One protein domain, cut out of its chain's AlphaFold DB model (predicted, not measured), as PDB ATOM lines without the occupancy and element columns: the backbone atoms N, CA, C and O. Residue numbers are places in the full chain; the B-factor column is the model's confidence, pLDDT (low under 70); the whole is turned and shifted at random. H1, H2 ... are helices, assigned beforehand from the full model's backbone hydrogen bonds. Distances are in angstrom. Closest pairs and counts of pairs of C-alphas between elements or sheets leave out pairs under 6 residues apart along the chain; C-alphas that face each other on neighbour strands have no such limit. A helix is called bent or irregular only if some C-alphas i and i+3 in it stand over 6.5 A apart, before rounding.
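This is residues 9 to 42 and 92 to 173 of the 175 residues of an uncharacterized protein of Paramecium tetraurelia (UniProt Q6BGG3). A slender rod of three long helices: the longest, H3, runs lengthwise with a bend on the way, and H1 packs along its first arm while H2 folds against both arms as the other leg of a helical hairpin. The free ends stick out at opposite ends of the rod, residues 9 to 16 of H1 at one and residues 167 to 173 of H3 at the other. The printed part has 116 residues with three named helices, H1, H2 and H3 in that order, and no named strand; the class is all helix. It is only just extended, close to loose, with a radius of gyration of the C-alphas of 20.5 A and spans of 77 by 24 by 19 A.

Find C-alpha 9 at (211.463, 192.095, 206.652); from there H1, residues 9 to 42, runs 49.4 A. After the cut, look for C-alpha 92 at (245.215, 247.945, 215.721), where H2, residues 92 to 119, begins a run of 40.7 A. H3, residues 129 to 173, was assigned as one helix by its hydrogen bonds but is bent: C-alphas 153 and 156 are 7.3 A apart. Its arms are H3a, residues 129 to 153, 36.5 A long, and H3b, residues 156 to 173, 26.0 A long, ending at C-alpha 173 at (242.032, 260.914, 222.130).

H1 touches H3a, and their closest C-alphas are those of Tyr 32 and Trp 144, 5.2 A apart. These two run the same way at a shallow tilt of 18 degrees. H3a and H3b stand at a shallow tilt of 34.8 degrees, only just short of steep. H2 and H3a form a helical hairpin, running opposite ways at a shallow tilt of 32 degrees, only just short of steep. Residues 106 to 118 of H2 touch residues 139 to 150 of H3a; the closest C-alphas are those of Cys 117 and Ile 139, 5.6 A apart. Further along, residues 94 to 102 of H2 touch residues 158 to 165 of H3b, opposite ways at a shallow tilt of 5 degrees, with the C-alphas of Leu 95 and Ile 165 closest at 7.1 A. The helix packing is mostly aligned, the touching helices being at shallow tilts. H1 is apart from H2 and from H3b. Each O i to N i+4 pair is within hydrogen-bond range in H1, H2 and H3a; in H3b 11 of 14 are.

The C-alphas farthest apart are those of Asp 9 and Met 173, at 76.9 A. Residues 43 to 91 are not printed, and C-alphas 42 and 92 are 18.3 A apart across this cut, which lies in the link from H1 to H2. The link from H2 to H3 has 9 residues and is short. Mean pLDDT of the printed part is 76.1; look for values under 70 at residues 9 to 17, 37, 40 to 42, 121 to 126 and 170 to 173.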
ATOM      1  N   ASP A   9     211.874 191.274 205.508       38.62
ATOM      2  CA  ASP A   9     211.463 192.095 206.652       38.62
ATOM      3  C   ASP A   9     212.636 192.407 207.598       38.62
ATOM      4  O   ASP A   9     212.752 193.530 208.089       38.62
ATOM      5  N   GLU A  10     213.565 191.463 207.803       47.81
ATOM      6  CA  GLU A  10     214.812 191.710 208.546       47.81
ATOM      7  C   GLU A  10     215.744 192.665 207.790       47.81
ATOM      8  O   GLU A  10     216.375 193.524 208.404       47.81
ATOM      9  N   LEU A  11     215.812 192.555 206.459       54.03
ATOM     10  CA  LEU A  11     216.543 193.498 205.606       54.03
ATOM     11  C   LEU A  11     215.939 194.913 205.694       54.03
ATOM     12  O   LEU A  11     216.672 195.862 205.976       54.03
ATOM     13  N   TYR A  12     214.616 195.052 205.571       47.41
ATOM     14  CA  TYR A  12     213.905 196.337 205.663       47.41
ATOM     15  C   TYR A  12     214.017 196.995 207.047       47.41
ATOM     16  O   TYR A  12     214.199 198.210 207.156       47.41
ATOM     17  N   ALA A  13     213.941 196.204 208.122       52.47
ATOM     18  CA  ALA A  13     214.150 196.694 209.483       52.47
ATOM     19  C   ALA A  13     215.582 197.225 209.668       52.47
ATOM     20  O   ALA A  13     215.770 198.310 210.221       52.47
ATOM     21  N   THR A  14     216.587 196.524 209.124       61.62
ATOM     22  CA  THR A  14     217.984 196.983 209.191       61.62
ATOM     23  C   THR A  14     218.268 198.229 208.349       61.62
ATOM     24  O   THR A  14     219.114 199.031 208.743       61.62
ATOM     25  N   GLU A  15     217.567 198.444 207.230       63.03
ATOM     26  CA  GLU A  15     217.705 199.662 206.418       63.03
ATOM     27  C   GLU A  15     217.093 200.891 207.101       63.03
ATOM     28  O   GLU A  15     217.744 201.934 207.171       63.03
ATOM     29  N   ASN A  16     215.903 200.761 207.693       69.12
ATOM     30  CA  ASN A  16     215.263 201.852 208.437       69.12
ATOM     31  C   ASN A  16     216.052 202.248 209.695       69.12
ATOM     32  O   ASN A  16     216.185 203.434 210.013       69.12
ATOM     33  N   GLU A  17     216.608 201.268 210.411       68.94
ATOM     34  CA  GLU A  17     217.505 201.535 211.538       68.94
ATOM     35  C   GLU A  17     218.785 202.233 211.076       68.94
ATOM     36  O   GLU A  17     219.207 203.221 211.680       68.94
ATOM     37  N   LYS A  18     219.385 201.766 209.976       75.06
ATOM     38  CA  LYS A  18     220.569 202.393 209.384       75.06
ATOM     39  C   LYS A  18     220.306 203.856 209.028       75.06
ATOM     40  O   LYS A  18     221.070 204.726 209.440       75.06
ATOM     41  N   GLU A  19     219.188 204.136 208.362       78.94
ATOM     42  CA  GLU A  19     218.782 205.495 208.004       78.94
ATOM     43  C   GLU A  19     218.563 206.378 209.246       78.94
ATOM     44  O   GLU A  19     218.962 207.544 209.277       78.94
ATOM     45  N   TYR A  20     217.981 205.834 210.319       76.19
ATOM     46  CA  TYR A  20     217.846 206.547 211.591       76.19
ATOM     47  C   TYR A  20     219.206 206.950 212.187       76.19
ATOM     48  O   TYR A  20     219.388 208.111 212.572       76.19
ATOM     49  N   TYR A  21     220.167 206.025 212.241       72.31
ATOM     50  CA  TYR A  21     221.501 206.290 212.783       72.31
ATOM     51  C   TYR A  21     222.315 207.245 211.899       72.31
ATOM     52  O   TYR A  21     222.976 208.141 212.433       72.31
ATOM     53  N   ASP A  22     222.221 207.122 210.573       76.12
ATOM     54  CA  ASP A  22     222.854 208.049 209.628       76.12
ATOM     55  C   ASP A  22     222.294 209.474 209.782       76.12
ATOM     56  O   ASP A  22     223.068 210.431 209.891       76.12
ATOM     57  N   ARG A  23     220.967 209.635 209.907       79.38
ATOM     58  CA  ARG A  23     220.344 210.944 210.183       79.38
ATOM     59  C   ARG A  23     220.840 211.551 211.494       79.38
ATOM     60  O   ARG A  23     221.162 212.735 211.536       79.38
ATOM     61  N   LYS A  24     220.947 210.747 212.557       75.94
ATOM     62  CA  LYS A  24     221.482 211.206 213.848       75.94
ATOM     63  C   LYS A  24     222.939 211.644 213.747       75.94
ATOM     64  O   LYS A  24     223.314 212.646 214.350       75.94
ATOM     65  N   LEU A  25     223.768 210.924 212.995       76.88
ATOM     66  CA  LEU A  25     225.159 211.311 212.780       76.88
ATOM     67  C   LEU A  25     225.271 212.665 212.070       76.88
ATOM     68  O   LEU A  25     226.020 213.525 212.538       76.88
ATOM     69  N   LEU A  26     224.503 212.859 210.994       80.94
ATOM     70  CA  LEU A  26     224.454 214.119 210.248       80.94
ATOM     71  C   LEU A  26     223.997 215.284 211.136       80.94
ATOM     72  O   LEU A  26     224.667 216.311 211.184       80.94
ATOM     73  N   GLU A  27     222.938 215.093 211.927       78.50
ATOM     74  CA  GLU A  27     222.429 216.105 212.866       78.50
ATOM     75  C   GLU A  27     223.535 216.623 213.806       78.50
ATOM     76  O   GLU A  27     223.737 217.831 213.947       78.50
ATOM     77  N   TYR A  28     224.310 215.725 214.423       76.31
ATOM     78  CA  TYR A  28     225.386 216.128 215.333       76.31
ATOM     79  C   TYR A  28     226.599 216.735 214.614       76.31
ATOM     80  O   TYR A  28     227.257 217.620 215.174       76.31
ATOM     81  N   GLN A  29     226.902 216.292 213.392       77.31
ATOM     82  CA  GLN A  29     227.927 216.910 212.548       77.31
ATOM     83  C   GLN A  29     227.563 218.354 212.192       77.31
ATOM     84  O   GLN A  29     228.409 219.248 212.313       77.31
ATOM     85  N   ASP A  30     226.305 218.592 211.832       77.75
ATOM     86  CA  ASP A  30     225.786 219.918 211.517       77.75
ATOM     87  C   ASP A  30     225.793 220.813 212.755       77.75
ATOM     88  O   ASP A  30     226.333 221.919 212.715       77.75
ATOM     89  N   MET A  31     225.297 220.324 213.896       77.75
ATOM     90  CA  MET A  31     225.332 221.068 215.160       77.75
ATOM     91  C   MET A  31     226.754 221.486 215.551       77.75
ATOM     92  O   MET A  31     226.972 222.612 216.014       77.75
ATOM     93  N   TYR A  32     227.728 220.591 215.384       78.69
ATOM     94  CA  TYR A  32     229.130 220.891 215.650       78.69
ATOM     95  C   TYR A  32     229.682 221.937 214.670       78.69
ATOM     96  O   TYR A  32     230.270 222.929 215.106       78.69
ATOM     97  N   SER A  33     229.424 221.783 213.371       72.69
ATOM     98  CA  SER A  33     229.881 222.718 212.332       72.69
ATOM     99  C   SER A  33     229.279 224.119 212.508       72.69
ATOM    100  O   SER A  33     229.997 225.121 212.474       72.69
ATOM    101  N   ILE A  34     227.977 224.204 212.805       72.25
ATOM    102  CA  ILE A  34     227.285 225.456 213.146       72.25
ATOM    103  C   ILE A  34     227.943 226.107 214.365       72.25
ATOM    104  O   ILE A  34     228.188 227.316 214.373       72.25
ATOM    105  N   LYS A  35     228.278 225.322 215.396       80.00
ATOM    106  CA  LYS A  35     228.936 225.853 216.592       80.00
ATOM    107  C   LYS A  35     230.318 226.433 216.274       80.00
ATOM    108  O   LYS A  35     230.603 227.541 216.721       80.00
ATOM    109  N   GLN A  36     231.132 225.761 215.461       76.12
ATOM    110  CA  GLN A  36     232.430 226.289 215.019       76.12
ATOM    111  C   GLN A  36     232.290 227.615 214.254       76.12
ATOM    112  O   GLN A  36     233.076 228.548 214.468       76.12
ATOM    113  N   ALA A  37     231.265 227.731 213.403       69.94
ATOM    114  CA  ALA A  37     230.958 228.969 212.693       69.94
ATOM    115  C   ALA A  37     230.544 230.096 213.658       69.94
ATOM    116  O   ALA A  37     231.060 231.208 213.553       69.94
ATOM    117  N   ILE A  38     229.687 229.813 214.649       71.56
ATOM    118  CA  ILE A  38     229.269 230.786 215.676       71.56
ATOM    119  C   ILE A  38     230.457 231.260 216.518       71.56
ATOM    120  O   ILE A  38     230.586 232.463 216.762       71.56
ATOM    121  N   THR A  39     231.334 230.348 216.947       71.88
ATOM    122  CA  THR A  39     232.555 230.688 217.691       71.88
ATOM    123  C   THR A  39     233.444 231.612 216.852       71.88
ATOM    124  O   THR A  39     233.880 232.662 217.327       71.88
ATOM    125  N   SER A  40     233.656 231.282 215.575       69.75
ATOM    126  CA  SER A  40     234.452 232.099 214.646       69.75
ATOM    127  C   SER A  40     233.830 233.477 214.402       69.75
ATOM    128  O   SER A  40     234.512 234.498 214.473       69.75
ATOM    129  N   TYR A  41     232.517 233.540 214.195       66.19
ATOM    130  CA  TYR A  41     231.798 234.796 214.004       66.19
ATOM    131  C   TYR A  41     231.803 235.672 215.264       66.19
ATOM    132  O   TYR A  41     231.989 236.888 215.188       66.19
ATOM    133  N   SER A  42     231.665 235.065 216.444       67.88
ATOM    134  CA  SER A  42     231.755 235.776 217.723       67.88
ATOM    135  C   SER A  42     233.139 236.400 217.918       67.88
ATOM    136  O   SER A  42     233.229 237.529 218.398       67.88
ATOM    137  N   THR A  92     245.473 249.032 216.677       78.69
ATOM    138  CA  THR A  92     245.215 247.945 215.721       78.69
ATOM    139  C   THR A  92     246.188 246.783 215.927       78.69
ATOM    140  O   THR A  92     245.810 245.621 215.778       78.69
ATOM    141  N   LYS A  93     247.452 247.078 216.246       83.81
ATOM    142  CA  LYS A  93     248.480 246.069 216.515       83.81
ATOM    143  C   LYS A  93     248.157 245.267 217.778       83.81
ATOM    144  O   LYS A  93     248.199 244.039 217.722       83.81
ATOM    145  N   ASP A  94     247.789 245.940 218.862       81.38
ATOM    146  CA  ASP A  94     247.455 245.318 220.143       81.38
ATOM    147  C   ASP A  94     246.196 244.455 220.021       81.38
ATOM    148  O   ASP A  94     246.199 243.306 220.460       81.38
ATOM    149  N   LEU A  95     245.167 244.927 219.311       76.88
ATOM    150  CA  LEU A  95     243.971 244.124 219.036       76.88
ATOM    151  C   LEU A  95     244.257 242.911 218.147       76.88
ATOM    152  O   LEU A  95     243.743 241.822 218.403       76.88
ATOM    153  N   LYS A  96     245.106 243.057 217.119       80.62
ATOM    154  CA  LYS A  96     245.552 241.914 216.305       80.62
ATOM    155  C   LYS A  96     246.297 240.886 217.154       80.62
ATOM    156  O   LYS A  96     246.110 239.687 216.957       80.62
ATOM    157  N   GLN A  97     247.144 241.331 218.080       83.25
ATOM    158  CA  GLN A  97     247.867 240.431 218.973       83.25
ATOM    159  C   GLN A  97     246.926 239.750 219.973       83.25
ATOM    160  O   GLN A  97     247.043 238.545 220.191       83.25
ATOM    161  N   PHE A  98     245.964 240.488 220.527       83.19
ATOM    162  CA  PHE A  98     244.907 239.944 221.371       83.19
ATOM    163  C   PHE A  98     244.141 238.824 220.653       83.19
ATOM    164  O   PHE A  98     244.050 237.722 221.188       83.19
ATOM    165  N   LEU A  99     243.692 239.044 219.411       77.00
ATOM    166  CA  LEU A  99     243.020 238.001 218.631       77.00
ATOM    167  C   LEU A  99     243.892 236.763 218.416       77.00
ATOM    168  O   LEU A  99     243.427 235.649 218.636       77.00
ATOM    169  N   LYS A 100     245.168 236.938 218.055       81.81
ATOM    170  CA  LYS A 100     246.098 235.804 217.917       81.81
ATOM    171  C   LYS A 100     246.210 234.999 219.212       81.81
ATOM    172  O   LYS A 100     246.291 233.773 219.166       81.81
ATOM    173  N   ASN A 101     246.210 235.672 220.362       81.44
ATOM    174  CA  ASN A 101     246.251 235.011 221.664       81.44
ATOM    175  C   ASN A 101     244.945 234.253 221.950       81.44
ATOM    176  O   ASN A 101     245.000 233.122 222.434       81.44
ATOM    177  N   VAL A 102     243.791 234.839 221.610       81.12
ATOM    178  CA  VAL A 102     242.480 234.176 221.683       81.12
ATOM    179  C   VAL A 102     242.464 232.924 220.807       81.12
ATOM    180  O   VAL A 102     242.120 231.849 221.289       81.12
ATOM    181  N   ASP A 103     242.897 233.025 219.551       80.06
ATOM    182  CA  ASP A 103     242.927 231.898 218.617       80.06
ATOM    183  C   ASP A 103     243.850 230.783 219.086       80.06
ATOM    184  O   ASP A 103     243.448 229.619 219.099       80.06
ATOM    185  N   LYS A 104     245.052 231.136 219.551       82.94
ATOM    186  CA  LYS A 104     246.005 230.179 220.110       82.94
ATOM    187  C   LYS A 104     245.408 229.452 221.317       82.94
ATOM    188  O   LYS A 104     245.482 228.228 221.388       82.94
ATOM    189  N   LEU A 105     244.789 230.179 222.250       82.44
ATOM    190  CA  LEU A 105     244.158 229.585 223.431       82.44
ATOM    191  C   LEU A 105     243.000 228.654 223.051       82.44
ATOM    192  O   LEU A 105     242.936 227.537 223.562       82.44
ATOM    193  N   VAL A 106     242.111 229.095 222.155       82.94
ATOM    194  CA  VAL A 106     240.987 228.283 221.665       82.94
ATOM    195  C   VAL A 106     241.496 227.014 221.001       82.94
ATOM    196  O   VAL A 106     241.031 225.932 221.350       82.94
ATOM    197  N   TYR A 107     242.489 227.130 220.116       85.44
ATOM    198  CA  TYR A 107     243.104 225.988 219.448       85.44
ATOM    199  C   TYR A 107     243.629 224.967 220.459       85.44
ATOM    200  O   TYR A 107     243.216 223.813 220.416       85.44
ATOM    201  N   PHE A 108     244.460 225.386 221.420       85.00
ATOM    202  CA  PHE A 108     245.015 224.462 222.413       85.00
ATOM    203  C   PHE A 108     243.934 223.798 223.265       85.00
ATOM    204  O   PHE A 108     243.981 222.592 223.496       85.00
ATOM    205  N   LYS A 109     242.943 224.565 223.730       85.38
ATOM    206  CA  LYS A 109     241.883 224.020 224.586       85.38
ATOM    207  C   LYS A 109     240.967 223.056 223.834       85.38
ATOM    208  O   LYS A 109     240.634 222.011 224.394       85.38
ATOM    209  N   ASN A 110     240.607 223.364 222.589       85.88
ATOM    210  CA  ASN A 110     239.837 222.451 221.748       85.88
ATOM    211  C   ASN A 110     240.651 221.216 221.386       85.88
ATOM    212  O   ASN A 110     240.132 220.116 221.505       85.88
ATOM    213  N   GLN A 111     241.928 221.362 221.034       88.38
ATOM    214  CA  GLN A 111     242.791 220.227 220.716       88.38
ATOM    215  C   GLN A 111     242.873 219.239 221.887       88.38
ATOM    216  O   GLN A 111     242.650 218.045 221.698       88.38
ATOM    217  N   THR A 112     243.123 219.726 223.108       88.50
ATOM    218  CA  THR A 112     243.143 218.867 224.302       88.50
ATOM    219  C   THR A 112     241.782 218.218 224.555       88.50
ATOM    220  O   THR A 112     241.710 217.027 224.843       88.50
ATOM    221  N   CYS A 113     240.689 218.975 224.438       89.81
ATOM    222  CA  CYS A 113     239.352 218.443 224.695       89.81
ATOM    223  C   CYS A 113     238.932 217.400 223.647       89.81
ATOM    224  O   CYS A 113     238.419 216.345 224.008       89.81
ATOM    225  N   HIS A 114     239.214 217.647 222.367       90.62
ATOM    226  CA  HIS A 114     238.930 216.719 221.273       90.62
ATOM    227  C   HIS A 114     239.752 215.441 221.397       90.62
ATOM    228  O   HIS A 114     239.190 214.365 221.238       90.62
ATOM    229  N   SER A 115     241.028 215.539 221.783       88.94
ATOM    230  CA  SER A 115     241.848 214.353 222.047       88.94
ATOM    231  C   SER A 115     241.234 213.462 223.131       88.94
ATOM    232  O   SER A 115     241.264 212.244 222.992       88.94
ATOM    233  N   ASN A 116     240.636 214.045 224.174       87.19
ATOM    234  CA  ASN A 116     239.927 213.276 225.199       87.19
ATOM    235  C   ASN A 116     238.610 212.685 224.672       87.19
ATOM    236  O   ASN A 116     238.260 211.573 225.050       87.19
ATOM    237  N   CYS A 117     237.888 213.395 223.797       88.38
ATOM    238  CA  CYS A 117     236.703 212.845 223.130       88.38
ATOM    239  C   CYS A 117     237.053 211.622 222.271       88.38
ATOM    240  O   CYS A 117     236.309 210.646 222.259       88.38
ATOM    241  N   ASP A 118     238.196 211.663 221.587       84.88
ATOM    242  CA  ASP A 118     238.654 210.581 220.716       84.88
ATOM    243  C   ASP A 118     239.089 209.341 221.527       84.88
ATOM    244  O   ASP A 118     238.915 208.214 221.072       84.88
ATOM    245  N   GLN A 119     239.567 209.527 222.765       82.88
ATOM    246  CA  GLN A 119     239.888 208.436 223.702       82.88
ATOM    247  C   GLN A 119     238.656 207.702 224.251       82.88
ATOM    248  O   GLN A 119     238.794 206.606 224.788       82.88
ATOM    249  N   MET A 120     237.451 208.272 224.131       70.12
ATOM    250  CA  MET A 120     236.214 207.609 224.576       70.12
ATOM    251  C   MET A 120     235.791 206.465 223.643       70.12
ATOM    252  O   MET A 120     234.832 205.753 223.939       70.12
ATOM    253  N   ILE A 121     236.479 206.291 222.512       68.44
ATOM    254  CA  ILE A 121     236.158 205.273 221.520       68.44
ATOM    255  C   ILE A 121     236.991 204.030 221.800       68.44
ATOM    256  O   ILE A 121     238.214 204.036 221.667       68.44
ATOM    257  N   ASN A 122     236.313 202.931 222.105       62.72
ATOM    258  CA  ASN A 122     236.940 201.620 222.073       62.72
ATOM    259  C   ASN A 122     236.859 201.101 220.634       62.72
ATOM    260  O   ASN A 122     235.779 200.732 220.187       62.72
ATOM    261  N   TYR A 123     237.952 201.117 219.872       62.69
ATOM    262  CA  TYR A 123     237.977 200.541 218.522       62.69
ATOM    263  C   TYR A 123     238.223 199.032 218.602       62.69
ATOM    264  O   TYR A 123     239.326 198.555 218.348       62.69
ATOM    265  N   ASN A 124     237.193 198.271 218.970       60.03
ATOM    266  CA  ASN A 124     237.238 196.815 218.846       60.03
ATOM    267  C   ASN A 124     237.023 196.417 217.378       60.03
ATOM    268  O   ASN A 124     236.230 197.039 216.669       60.03
ATOM    269  N   VAL A 125     237.726 195.374 216.927       57.91
ATOM    270  CA  VAL A 125     237.684 194.894 215.532       57.91
ATOM    271  C   VAL A 125     236.277 194.399 215.143       57.91
ATOM    272  O   VAL A 125     235.857 194.596 214.004       57.91
ATOM    273  N   ASP A 126     235.497 193.912 216.115       66.00
ATOM    274  CA  ASP A 126     234.175 193.295 215.915       66.00
ATOM    275  C   ASP A 126     232.987 194.203 216.288       66.00
ATOM    276  O   ASP A 126     232.035 193.771 216.933       66.00
ATOM    277  N   GLN A 127     233.016 195.483 215.909       70.06
ATOM    278  CA  GLN A 127     231.867 196.373 216.141       70.06
ATOM    279  C   GLN A 127     230.765 196.222 215.092       70.06
ATOM    280  O   GLN A 127     231.013 196.317 213.880       70.06
ATOM    281  N   THR A 128     229.527 196.137 215.574       78.69
ATOM    282  CA  THR A 128     228.320 196.306 214.763       78.69
ATOM    283  C   THR A 128     228.252 197.717 214.167       78.69
ATOM    284  O   THR A 128     228.874 198.671 214.645       78.69
ATOM    285  N   TYR A 129     227.481 197.884 213.091       72.88
ATOM    286  CA  TYR A 129     227.288 199.198 212.470       72.88
ATOM    287  C   TYR A 129     226.674 200.217 213.452       72.88
ATOM    288  O   TYR A 129     227.129 201.361 213.507       72.88
ATOM    289  N   GLN A 130     225.717 199.791 214.283       74.31
ATOM    290  CA  GLN A 130     225.087 200.642 215.297       74.31
ATOM    291  C   GLN A 130     226.103 201.146 216.334       74.31
ATOM    292  O   GLN A 130     226.133 202.339 216.638       74.31
ATOM    293  N   GLU A 131     226.996 200.278 216.825       74.88
ATOM    294  CA  GLU A 131     228.066 200.663 217.756       74.88
ATOM    295  C   GLU A 131     229.038 201.663 217.120       74.88
ATOM    296  O   GLU A 131     229.393 202.667 217.741       74.88
ATOM    297  N   LYS A 132     229.411 201.453 215.849       76.19
ATOM    298  CA  LYS A 132     230.270 202.387 215.102       76.19
ATOM    299  C   LYS A 132     229.634 203.771 214.975       76.19
ATOM    300  O   LYS A 132     230.316 204.773 215.198       76.19
ATOM    301  N   ILE A 133     228.351 203.853 214.613       75.44
ATOM    302  CA  ILE A 133     227.663 205.145 214.469       75.44
ATOM    303  C   ILE A 133     227.418 205.803 215.829       75.44
ATOM    304  O   ILE A 133     227.684 206.995 215.969       75.44
ATOM    305  N   SER A 134     226.995 205.048 216.845       78.31
ATOM    306  CA  SER A 134     226.829 205.550 218.218       78.31
ATOM    307  C   SER A 134     228.125 206.169 218.752       78.31
ATOM    308  O   SER A 134     228.117 207.295 219.258       78.31
ATOM    309  N   ASN A 135     229.264 205.501 218.542       81.69
ATOM    310  CA  ASN A 135     230.574 206.046 218.890       81.69
ATOM    311  C   ASN A 135     230.845 207.366 218.158       81.69
ATOM    312  O   ASN A 135     231.221 208.347 218.796       81.69
ATOM    313  N   LYS A 136     230.580 207.442 216.846       81.50
ATOM    314  CA  LYS A 136     230.731 208.692 216.081       81.50
ATOM    315  C   LYS A 136     229.832 209.816 216.600       81.50
ATOM    316  O   LYS A 136     230.309 210.935 216.782       81.50
ATOM    317  N   VAL A 137     228.564 209.531 216.882       81.31
ATOM    318  CA  VAL A 137     227.617 210.490 217.470       81.31
ATOM    319  C   VAL A 137     228.141 211.016 218.809       81.31
ATOM    320  O   VAL A 137     228.154 212.227 219.036       81.31
ATOM    321  N   ASN A 138     228.648 210.133 219.672       82.12
ATOM    322  CA  ASN A 138     229.213 210.514 220.966       82.12
ATOM    323  C   ASN A 138     230.461 211.398 220.831       82.12
ATOM    324  O   ASN A 138     230.599 212.354 221.599       82.12
ATOM    325  N   ILE A 139     231.319 211.165 219.829       86.62
ATOM    326  CA  ILE A 139     232.454 212.052 219.523       86.62
ATOM    327  C   ILE A 139     231.952 213.454 219.184       86.62
ATOM    328  O   ILE A 139     232.388 214.425 219.801       86.62
ATOM    329  N   TYR A 140     231.032 213.585 218.223       82.56
ATOM    330  CA  TYR A 140     230.542 214.901 217.798       82.56
ATOM    331  C   TYR A 140     229.813 215.627 218.927       82.56
ATOM    332  O   TYR A 140     230.032 216.821 219.133       82.56
ATOM    333  N   ARG A 141     229.032 214.904 219.735       83.25
ATOM    334  CA  ARG A 141     228.412 215.448 220.945       83.25
ATOM    335  C   ARG A 141     229.457 215.933 221.954       83.25
ATOM    336  O   ARG A 141     229.325 217.036 222.480       83.25
ATOM    337  N   CYS A 142     230.504 215.149 222.211       87.44
ATOM    338  CA  CYS A 142     231.598 215.533 223.103       87.44
ATOM    339  C   CYS A 142     232.327 216.788 222.596       87.44
ATOM    340  O   CYS A 142     232.494 217.751 223.348       87.44
ATOM    341  N   ARG A 143     232.674 216.834 221.304       88.75
ATOM    342  CA  ARG A 143     233.319 217.995 220.670       88.75
ATOM    343  C   ARG A 143     232.428 219.240 220.707       88.75
ATOM    344  O   ARG A 143     232.898 220.327 221.030       88.75
ATOM    345  N   TRP A 144     231.119 219.095 220.503       85.25
ATOM    346  CA  TRP A 144     230.162 220.192 220.688       85.25
ATOM    347  C   TRP A 144     230.149 220.723 222.133       85.25
ATOM    348  O   TRP A 144     230.099 221.936 222.359       85.25
ATOM    349  N   VAL A 145     230.249 219.844 223.137       86.94
ATOM    350  CA  VAL A 145     230.395 220.257 224.545       86.94
ATOM    351  C   VAL A 145     231.724 220.988 224.780       86.94
ATOM    352  O   VAL A 145     231.736 221.973 225.526       86.94
ATOM    353  N   CYS A 146     232.822 220.556 224.151       87.44
ATOM    354  CA  CYS A 146     234.121 221.235 224.224       87.44
ATOM    355  C   CYS A 146     234.022 222.697 223.768       87.44
ATOM    356  O   CYS A 146     234.378 223.603 224.529       87.44
ATOM    357  N   GLU A 147     233.440 222.931 222.590       82.81
ATOM    358  CA  GLU A 147     233.250 224.275 222.036       82.81
ATOM    359  C   GLU A 147     232.377 225.155 222.953       82.81
ATOM    360  O   GLU A 147     232.684 226.321 223.203       82.81
ATOM    361  N   ASN A 148     231.306 224.601 223.537       80.12
ATOM    362  CA  ASN A 148     230.438 225.351 224.454       80.12
ATOM    363  C   ASN A 148     231.111 225.724 225.778       80.12
ATOM    364  O   ASN A 148     230.885 226.821 226.298       80.12
ATOM    365  N   LYS A 149     231.937 224.833 226.339       82.75
ATOM    366  CA  LYS A 149     232.689 225.128 227.567       82.75
ATOM    367  C   LYS A 149     233.679 226.267 227.347       82.75
ATOM    368  O   LYS A 149     233.833 227.100 228.242       82.75
ATOM    369  N   LEU A 150     234.326 226.317 226.182       78.62
ATOM    370  CA  LEU A 150     235.237 227.407 225.839       78.62
ATOM    371  C   LEU A 150     234.514 228.742 225.736       78.62
ATOM    372  O   LEU A 150     234.914 229.694 226.407       78.62
ATOM    373  N   ASP A 151     233.429 228.780 224.964       72.88
ATOM    374  CA  ASP A 151     232.615 229.983 224.805       72.88
ATOM    375  C   ASP A 151     232.140 230.507 226.163       72.88
ATOM    376  O   ASP A 151     232.331 231.677 226.477       72.88
ATOM    377  N   ARG A 152     231.581 229.645 227.021       76.25
ATOM    378  CA  ARG A 152     231.070 230.078 228.329       76.25
ATOM    379  C   ARG A 152     232.176 230.598 229.247       76.25
ATOM    380  O   ARG A 152     231.972 231.587 229.937       76.25
ATOM    381  N   ARG A 153     233.326 229.921 229.291       77.81
ATOM    382  CA  ARG A 153     234.385 230.229 230.262       77.81
ATOM    383  C   ARG A 153     235.202 231.460 229.888       77.81
ATOM    384  O   ARG A 153     235.671 232.156 230.780       77.81
ATOM    385  N   TYR A 154     235.419 231.692 228.597       74.81
ATOM    386  CA  TYR A 154     236.383 232.696 228.152       74.81
ATOM    387  C   TYR A 154     235.756 233.910 227.474       74.81
ATOM    388  O   TYR A 154     236.448 234.912 227.318       74.81
ATOM    389  N   ARG A 155     234.463 233.880 227.127       77.06
ATOM    390  CA  ARG A 155     233.802 235.017 226.472       77.06
ATOM    391  C   ARG A 155     233.872 236.302 227.291       77.06
ATOM    392  O   ARG A 155     234.231 237.331 226.736       77.06
ATOM    393  N   GLU A 156     233.566 236.252 228.585       78.94
ATOM    394  CA  GLU A 156     233.633 237.437 229.455       78.94
ATOM    395  C   GLU A 156     235.066 237.950 229.601       78.94
ATOM    396  O   GLU A 156     235.323 239.134 229.412       78.94
ATOM    397  N   PHE A 157     236.016 237.040 229.824       80.56
ATOM    398  CA  PHE A 157     237.437 237.373 229.892       80.56
ATOM    399  C   PHE A 157     237.943 238.049 228.605       80.56
ATOM    400  O   PHE A 157     238.660 239.047 228.662       80.56
ATOM    401  N   TRP A 158     237.553 237.544 227.430       81.00
ATOM    402  CA  TRP A 158     237.905 238.148 226.143       81.00
ATOM    403  C   TRP A 158     237.235 239.504 225.932       81.00
ATOM    404  O   TRP A 158     237.869 240.414 225.402       81.00
ATOM    405  N   LEU A 159     235.976 239.660 226.348       77.94
ATOM    406  CA  LEU A 159     235.281 240.945 226.293       77.94
ATOM    407  C   LEU A 159     235.982 241.989 227.168       77.94
ATOM    408  O   LEU A 159     236.189 243.107 226.702       77.94
ATOM    409  N   GLN A 160     236.390 241.613 228.381       81.38
ATOM    410  CA  GLN A 160     237.108 242.493 229.299       81.38
ATOM    411  C   GLN A 160     238.468 242.910 228.730       81.38
ATOM    412  O   GLN A 160     238.706 244.095 228.543       81.38
ATOM    413  N   GLN A 161     239.311 241.951 228.330       78.12
ATOM    414  CA  GLN A 161     240.619 242.231 227.719       78.12
ATOM    415  C   GLN A 161     240.515 243.130 226.477       78.12
ATOM    416  O   GLN A 161     241.345 244.012 226.266       78.12
ATOM    417  N   ARG A 162     239.489 242.924 225.642       80.38
ATOM    418  CA  ARG A 162     239.215 243.794 224.493       80.38
ATOM    419  C   ARG A 162     238.860 245.210 224.942       80.38
ATOM    420  O   ARG A 162     239.390 246.160 224.372       80.38
ATOM    421  N   ASN A 163     237.943 245.348 225.898       80.00
ATOM    422  CA  ASN A 163     237.516 246.653 226.397       80.00
ATOM    423  C   ASN A 163     238.697 247.411 227.011       80.00
ATOM    424  O   ASN A 163     238.915 248.550 226.629       80.00
ATOM    425  N   ASP A 164     239.547 246.749 227.799       82.56
ATOM    426  CA  ASP A 164     240.763 247.351 228.363       82.56
ATOM    427  C   ASP A 164     241.697 247.916 227.274       82.56
ATOM    428  O   ASP A 164     242.324 248.964 227.450       82.56
ATOM    429  N   ILE A 165     241.800 247.234 226.124       77.81
ATOM    430  CA  ILE A 165     242.554 247.739 224.969       77.81
ATOM    431  C   ILE A 165     241.845 248.953 224.364       77.81
ATOM    432  O   ILE A 165     242.499 249.952 224.084       77.81
ATOM    433  N   ILE A 166     240.527 248.901 224.158       76.00
ATOM    434  CA  ILE A 166     239.759 250.019 223.589       76.00
ATOM    435  C   ILE A 166     239.842 251.261 224.487       76.00
ATOM    436  O   ILE A 166     240.129 252.351 223.983       76.00
ATOM    437  N   ASP A 167     239.649 251.102 225.793       81.00
ATOM    438  CA  ASP A 167     239.610 252.179 226.787       81.00
ATOM    439  C   ASP A 167     240.962 252.894 226.892       81.00
ATOM    440  O   ASP A 167     241.026 254.126 226.953       81.00
ATOM    441  N   ARG A 168     242.064 252.136 226.796       80.06
ATOM    442  CA  ARG A 168     243.431 252.681 226.773       80.06
ATOM    443  C   ARG A 168     243.645 253.701 225.655       80.06
ATOM    444  O   ARG A 168     244.356 254.677 225.866       80.06
ATOM    445  N   TYR A 169     243.061 253.473 224.479       71.88
ATOM    446  CA  TYR A 169     243.282 254.321 223.303       71.88
ATOM    447  C   TYR A 169     242.188 255.367 223.094       71.88
ATOM    448  O   TYR A 169     242.480 256.446 222.596       71.88
ATOM    449  N   SER A 170     240.955 255.103 223.520       67.25
ATOM    450  CA  SER A 170     239.881 256.105 223.477       67.25
ATOM    451  C   SER A 170     240.114 257.240 224.485       67.25
ATOM    452  O   SER A 170     239.913 258.404 224.142       67.25
ATOM    453  N   SER A 171     240.666 256.940 225.665       59.19
ATOM    454  CA  SER A 171     241.050 257.953 226.667       59.19
ATOM    455  C   SER A 171     242.209 258.854 226.215       59.19
ATOM    456  O   SER A 171     242.304 260.003 226.633       59.19
ATOM    457  N   GLN A 172     243.085 258.358 225.334       54.41
ATOM    458  CA  GLN A 172     244.204 259.128 224.772       54.41
ATOM    459  C   GLN A 172     243.776 260.128 223.692       54.41
ATOM    460  O   GLN A 172     244.577 260.970 223.305       54.41
ATOM    461  N   MET A 173     242.544 260.030 223.183       49.50
ATOM    462  CA  MET A 173     242.032 260.914 222.130       49.50
ATOM    463  C   MET A 173     241.093 262.011 222.650       49.50
ATOM    464  O   MET A 173     240.718 262.882 221.859       49.50
TER     465      MET A 173